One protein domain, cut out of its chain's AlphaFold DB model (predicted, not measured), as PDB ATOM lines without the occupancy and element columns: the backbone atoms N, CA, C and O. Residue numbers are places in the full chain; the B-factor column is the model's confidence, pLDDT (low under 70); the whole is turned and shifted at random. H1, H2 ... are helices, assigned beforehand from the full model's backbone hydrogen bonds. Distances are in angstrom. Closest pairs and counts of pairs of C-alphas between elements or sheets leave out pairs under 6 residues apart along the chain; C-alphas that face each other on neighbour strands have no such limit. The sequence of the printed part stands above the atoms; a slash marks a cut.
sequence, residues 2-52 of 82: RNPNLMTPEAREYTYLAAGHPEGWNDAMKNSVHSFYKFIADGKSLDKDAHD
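Overview. This is residues 2 to 52 of the 82 residues of an uncharacterized protein of Clostridiaceae bacterium (UniProt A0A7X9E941). One long helix, H2, makes a ridge along the domain; before it a winding stretch with the tiny helix H1 loops below one half, and after it the tail folds back below the other end. Residues 40 to 48 stick out, standing free. The printed part has 51 residues, with two named helices, H1 then H2, and no named strand; it is all helix by class, though helices hold 21 of the 51 residues. It is loose, with a radius of gyration of the C-alphas of 12.5 A, and elongated, spanning 38 by 21 by 13 A.

Along the chain. Find C-alpha 9 at (254.460, 160.629, 267.026), where H1, residues 9 to 12, begins. Then find C-alpha 25 at (247.038, 147.311, 281.429); from there H2, residues 25 to 41, runs 24.3 A to C-alpha 41 at (255.630, 169.597, 285.708).

Arrangement. H1 and H2 are apart. Every O i to N i+4 pair in H2 is within hydrogen-bond range; H1 is too short for such a pair.

Size, cuts and confidence. The C-alphas of Gly 20 and Asp 47, the two farthest apart, are 38.7 A apart. The link from H1 to H2, 12 residues, is long. The printed part has no cut, and no printed residue is under 70 in pLDDT.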
ATOM      1  N   ARG A   2     253.837 145.569 269.185       82.94
ATOM      2  CA  ARG A   2     253.977 146.991 269.550       82.94
ATOM      3  C   ARG A   2     255.412 147.465 269.260       82.94
ATOM      4  O   ARG A   2     256.355 146.821 269.706       82.94
ATOM      5  N   ASN A   3     255.572 148.504 268.436       88.12
ATOM      6  CA  ASN A   3     256.873 149.026 268.001       88.12
ATOM      7  C   ASN A   3     256.789 150.557 267.826       88.12
ATOM      8  O   ASN A   3     256.014 151.003 266.975       88.12
ATOM      9  N   PRO A   4     257.592 151.355 268.559       86.75
ATOM     10  CA  PRO A   4     257.532 152.819 268.520       86.75
ATOM     11  C   PRO A   4     257.827 153.416 267.132       86.75
ATOM     12  O   PRO A   4     257.314 154.484 266.791       86.75
ATOM     13  N   ASN A   5     258.607 152.724 266.294       89.12
ATOM     14  CA  ASN A   5     258.949 153.185 264.943       89.12
ATOM     15  C   ASN A   5     257.785 153.068 263.948       89.12
ATOM     16  O   ASN A   5     257.837 153.677 262.885       89.12
ATOM     17  N   LEU A   6     256.747 152.297 264.285       91.25
ATOM     18  CA  LEU A   6     255.555 152.091 263.454       91.25
ATOM     19  C   LEU A   6     254.328 152.850 263.985       91.25
ATOM     20  O   LEU A   6     253.220 152.647 263.495       91.25
ATOM     21  N   MET A   7     254.512 153.682 265.010       90.81
ATOM     22  CA  MET A   7     253.450 154.451 265.652       90.81
ATOM     23  C   MET A   7     253.463 155.911 265.216       90.81
ATOM     24  O   MET A   7     254.499 156.435 264.792       90.81
ATOM     25  N   THR A   8     252.313 156.568 265.376       92.31
ATOM     26  CA  THR A   8     252.234 158.024 265.259       92.31
ATOM     27  C   THR A   8     253.135 158.684 266.312       92.31
ATOM     28  O   THR A   8     253.432 158.056 267.339       92.31
ATOM     29  N   PRO A   9     253.602 159.923 266.078       89.56
ATOM     30  CA  PRO A   9     254.460 160.629 267.026       89.56
ATOM     31  C   PRO A   9     253.887 160.674 268.448       89.56
ATOM     32  O   PRO A   9     254.624 160.441 269.400       89.56
ATOM     33  N   GLU A  10     252.575 160.872 268.573       88.19
ATOM     34  CA  GLU A  10     251.849 160.996 269.843       88.19
ATOM     35  C   GLU A  10     251.736 159.649 270.563       88.19
ATOM     36  O   GLU A  10     251.805 159.571 271.779       88.19
ATOM     37  N   ALA A  11     251.590 158.541 269.833       89.50
ATOM     38  CA  ALA A  11     251.492 157.219 270.452       89.50
ATOM     39  C   ALA A  11     252.864 156.646 270.855       89.50
ATOM     40  O   ALA A  11     252.950 155.774 271.728       89.50
ATOM     41  N   ARG A  12     253.942 157.113 270.211       91.19
ATOM     42  CA  ARG A  12     255.304 156.602 270.405       91.19
ATOM     43  C   ARG A  12     255.795 156.781 271.840       91.19
ATOM     44  O   ARG A  12     256.473 155.890 272.345       91.19
ATOM     45  N   GLU A  13     255.459 157.895 272.485       88.69
ATOM     46  CA  GLU A  13     255.939 158.218 273.836       88.69
ATOM     47  C   GLU A  13     255.435 157.248 274.915       88.69
ATOM     48  O   GLU A  13     256.069 157.097 275.955       88.69
ATOM     49  N   TYR A  14     254.353 156.517 274.636       90.88
ATOM     50  CA  TYR A  14     253.766 155.523 275.540       90.88
ATOM     51  C   TYR A  14     254.274 154.099 275.314       90.88
ATOM     52  O   TYR A  14     253.663 153.152 275.817       90.88
ATOM     53  N   THR A  15     255.312 153.920 274.499       91.88
ATOM     54  CA  THR A  15     255.906 152.613 274.202       91.88
ATOM     55  C   THR A  15     257.366 152.623 274.619       91.88
ATOM     56  O   THR A  15     258.209 153.211 273.943       91.88
ATOM     57  N   TYR A  16     257.669 151.973 275.739       89.00
ATOM     58  CA  TYR A  16     258.998 151.978 276.355       89.00
ATOM     59  C   TYR A  16     259.759 150.684 276.105       89.00
ATOM     60  O   TYR A  16     260.989 150.685 276.076       89.00
ATOM     61  N   LEU A  17     259.039 149.570 275.961       88.88
ATOM     62  CA  LEU A  17     259.663 148.266 275.788       88.88
ATOM     63  C   LEU A  17     260.004 147.994 274.318       88.88
ATOM     64  O   LEU A  17     259.317 148.426 273.391       88.88
ATOM     65  N   ALA A  18     261.086 147.244 274.102       87.94
ATOM     66  CA  ALA A  18     261.510 146.849 272.764       87.94
ATOM     67  C   ALA A  18     260.459 145.958 272.086       87.94
ATOM     68  O   ALA A  18     259.841 145.108 272.734       87.94
ATOM     69  N   ALA A  19     260.320 146.093 270.762       88.12
ATOM     70  CA  ALA A  19     259.439 145.243 269.963       88.12
ATOM     71  C   ALA A  19     259.740 143.762 270.248       88.12
ATOM     72  O   ALA A  19     260.874 143.316 270.097       88.12
ATOM     73  N   GLY A  20     258.745 143.019 270.725       87.19
ATOM     74  CA  GLY A  20     258.992 141.716 271.358       87.19
ATOM     75  C   GLY A  20     258.354 141.607 272.737       87.19
ATOM     76  O   GLY A  20     257.865 140.548 273.118       87.19
ATOM     77  N   HIS A  21     258.313 142.722 273.460       88.88
ATOM     78  CA  HIS A  21     257.898 142.762 274.852       88.88
ATOM     79  C   HIS A  21     256.477 143.320 274.956       88.88
ATOM     80  O   HIS A  21     256.205 144.404 274.434       88.88
ATOM     81  N   PRO A  22     255.546 142.577 275.572       88.06
ATOM     82  CA  PRO A  22     254.177 143.034 275.704       88.06
ATOM     83  C   PRO A  22     254.090 144.158 276.741       88.06
ATOM     84  O   PRO A  22     254.520 143.997 277.877       88.06
ATOM     85  N   GLU A  23     253.476 145.266 276.339       92.56
ATOM     86  CA  GLU A  23     252.939 146.282 277.244       92.56
ATOM     87  C   GLU A  23     251.426 146.081 277.339       92.56
ATOM     88  O   GLU A  23     250.776 145.692 276.359       92.56
ATOM     89  N   GLY A  24     250.856 146.326 278.513       90.69
ATOM     90  CA  GLY A  24     249.460 146.020 278.795       90.69
ATOM     91  C   GLY A  24     248.805 147.003 279.753       90.69
ATOM     92  O   GLY A  24     249.087 148.199 279.755       90.69
ATOM     93  N   TRP A  25     247.881 146.487 280.563       92.62
ATOM     94  CA  TRP A  25     247.038 147.311 281.429       92.62
ATOM     95  C   TRP A  25     247.831 148.136 282.450       92.62
ATOM     96  O   TRP A  25     247.545 149.315 282.646       92.62
ATOM     97  N   ASN A  26     248.861 147.546 283.061       94.19
ATOM     98  CA  ASN A  26     249.697 148.247 284.037       94.19
ATOM     99  C   ASN A  26     250.453 149.421 283.396       94.19
ATOM    100  O   ASN A  26     250.520 150.501 283.983       94.19
ATOM    101  N   ASP A  27     250.964 149.238 282.175       94.00
ATOM    102  CA  ASP A  27     251.647 150.289 281.420       94.00
ATOM    103  C   ASP A  27     250.676 151.402 281.019       94.00
ATOM    104  O   ASP A  27     250.989 152.579 281.175       94.00
ATOM    105  N   ALA A  28     249.466 151.042 280.578       92.56
ATOM    106  CA  ALA A  28     248.419 152.008 280.252       92.56
ATOM    107  C   ALA A  28     248.035 152.864 281.470       92.56
ATOM    108  O   ALA A  28     247.989 154.088 281.371       92.56
ATOM    109  N   MET A  29     247.833 152.243 282.635       94.12
ATOM    110  CA  MET A  29     247.527 152.960 283.878       94.12
ATOM    111  C   MET A  29     248.668 153.894 284.294       94.12
ATOM    112  O   MET A  29     248.425 155.059 284.609       94.12
ATOM    113  N   LYS A  30     249.920 153.413 284.246       94.88
ATOM    114  CA  LYS A  30     251.110 154.243 284.490       94.88
ATOM    115  C   LYS A  30     251.135 155.444 283.543       94.88
ATOM    116  O   LYS A  30     251.384 156.556 283.997       94.88
ATOM    117  N   ASN A  31     250.873 155.231 282.256       94.75
ATOM    118  CA  ASN A  31     250.911 156.276 281.234       94.75
ATOM    119  C   ASN A  31     249.874 157.371 281.471       94.75
ATOM    120  O   ASN A  31     250.232 158.546 281.425       94.75
ATOM    121  N   SER A  32     248.639 157.002 281.818       93.25
ATOM    122  CA  SER A  32     247.586 157.969 282.151       93.25
ATOM    123  C   SER A  32     247.976 158.862 283.332       93.25
ATOM    124  O   SER A  32     247.801 160.078 283.285       93.25
ATOM    125  N   VAL A  33     248.548 158.273 284.388       95.56
ATOM    126  CA  VAL A  33     249.002 159.027 285.570       95.56
ATOM    127  C   VAL A  33     250.222 159.887 285.237       95.56
ATOM    128  O   VAL A  33     250.277 161.058 285.608       95.56
ATOM    129  N   HIS A  34     251.195 159.323 284.523       95.62
ATOM    130  CA  HIS A  34     252.410 160.025 284.123       95.62
ATOM    131  C   HIS A  34     252.098 161.253 283.268       95.62
ATOM    132  O   HIS A  34     252.662 162.312 283.525       95.62
ATOM    133  N   SER A  35     251.188 161.136 282.300       95.31
ATOM    134  CA  SER A  35     250.821 162.250 281.428       95.31
ATOM    135  C   SER A  35     250.257 163.443 282.202       95.31
ATOM    136  O   SER A  35     250.720 164.572 282.031       95.31
ATOM    137  N   PHE A  36     249.339 163.184 283.138       96.31
ATOM    138  CA  PHE A  36     248.776 164.223 283.998       96.31
ATOM    139  C   PHE A  36     249.860 164.970 284.787       96.31
ATOM    140  O   PHE A  36     249.923 166.200 284.769       96.31
ATOM    141  N   TYR A  37     250.763 164.240 285.448       97.06
ATOM    142  CA  TYR A  37     251.826 164.874 286.231       97.06
ATOM    143  C   TYR A  37     252.889 165.543 285.366       97.06
ATOM    144  O   TYR A  37     253.402 166.594 285.747       97.06
ATOM    145  N   LYS A  38     253.203 164.978 284.198       95.81
ATOM    146  CA  LYS A  38     254.112 165.594 283.233       95.81
ATOM    147  C   LYS A  38     253.569 166.936 282.756       95.81
ATOM    148  O   LYS A  38     254.319 167.902 282.717       95.81
ATOM    149  N   PHE A  39     252.278 167.020 282.449       97.00
ATOM    150  CA  PHE A  39     251.638 168.269 282.042       97.00
ATOM    151  C   PHE A  39     251.781 169.368 283.103       97.00
ATOM    152  O   PHE A  39     252.129 170.502 282.775       97.00
ATOM    153  N   ILE A  40     251.592 169.012 284.378       97.00
ATOM    154  CA  ILE A  40     251.804 169.926 285.510       97.00
ATOM    155  C   ILE A  40     253.278 170.328 285.622       97.00
ATOM    156  O   ILE A  40     253.584 171.511 285.756       97.00
ATOM    157  N   ALA A  41     254.194 169.359 285.566       97.88
ATOM    158  CA  ALA A  41     255.630 169.597 285.708       97.88
ATOM    159  C   ALA A  41     256.201 170.470 284.579       97.88
ATOM    160  O   ALA A  41     257.069 171.303 284.827       97.88
ATOM    161  N   ASP A  42     255.676 170.316 283.363       96.94
ATOM    162  CA  ASP A  42     256.032 171.123 282.194       96.94
ATOM    163  C   ASP A  42     255.435 172.550 282.256       96.94
ATOM    164  O   ASP A  42     255.694 173.359 281.367       96.94
ATOM    165  N   GLY A  43     254.638 172.880 283.284       97.44
ATOM    166  CA  GLY A  43     254.028 174.202 283.460       97.44
ATOM    167  C   GLY A  43     252.932 174.527 282.441       97.44
ATOM    168  O   GLY A  43     252.679 175.702 282.167       97.44
ATOM    169  N   LYS A  44     252.303 173.499 281.861       97.44
ATOM    170  CA  LYS A  44     251.279 173.643 280.820       97.44
ATOM    171  C   LYS A  44     249.930 174.079 281.388       97.44
ATOM    172  O   LYS A  44     249.620 173.877 282.563       97.44
ATOM    173  N   SER A  45     249.104 174.671 280.532       95.75
ATOM    174  CA  SER A  45     247.764 175.158 280.858       95.75
ATOM    175  C   SER A  45     246.709 174.469 280.003       95.75
ATOM    176  O   SER A  45     246.839 174.410 278.783       95.75
ATOM    177  N   LEU A  46     245.629 173.995 280.635       94.50
ATOM    178  CA  LEU A  46     244.520 173.319 279.944       94.50
ATOM    179  C   LEU A  46     243.847 174.194 278.872       94.50
ATOM    180  O   LEU A  46     243.254 173.662 277.943       94.50
ATOM    181  N   ASP A  47     243.957 175.522 278.976       92.75
ATOM    182  CA  ASP A  47     243.350 176.459 278.022       92.75
ATOM    183  C   ASP A  47     244.165 176.624 276.728       92.75
ATOM    184  O   ASP A  47     243.678 177.200 275.754       92.75
ATOM    185  N   LYS A  48     245.433 176.196 276.727       94.62
ATOM    186  CA  LYS A  48     246.399 176.500 275.658       94.62
ATOM    187  C   LYS A  48     247.074 175.264 275.092       94.62
ATOM    188  O   LYS A  48     247.376 175.226 273.902       94.62
ATOM    189  N   ASP A  49     247.344 174.292 275.949       96.31
ATOM    190  CA  ASP A  49     248.182 173.153 275.632       96.31
ATOM    191  C   ASP A  49     247.339 171.895 275.452       96.31
ATOM    192  O   ASP A  49     246.413 171.617 276.215       96.31
ATOM    193  N   ALA A  50     247.705 171.095 274.452       92.38
ATOM    194  CA  ALA A  50     247.122 169.779 274.273       92.38
ATOM    195  C   ALA A  50     247.472 168.860 275.454       92.38
ATOM    196  O   ALA A  50     248.588 168.894 275.987       92.38
ATOM    197  N   HIS A  51     246.515 168.012 275.818       93.38
ATOM    198  CA  HIS A  51     246.651 166.986 276.841       93.38
ATOM    199  C   HIS A  51     246.035 165.670 276.357       93.38
ATOM    200  O   HIS A  51     245.097 165.661 275.563       93.38
ATOM    201  N   ASP A  52     246.543 164.557 276.872       91.31
ATOM    202  CA  ASP A  52     246.092 163.199 276.530       91.31
ATOM    203  C   ASP A  52     245.561 162.414 277.750       91.31
ATOM    204  O   ASP A  52     245.263 161.223 277.664       91.31
TER     205      ASP A  52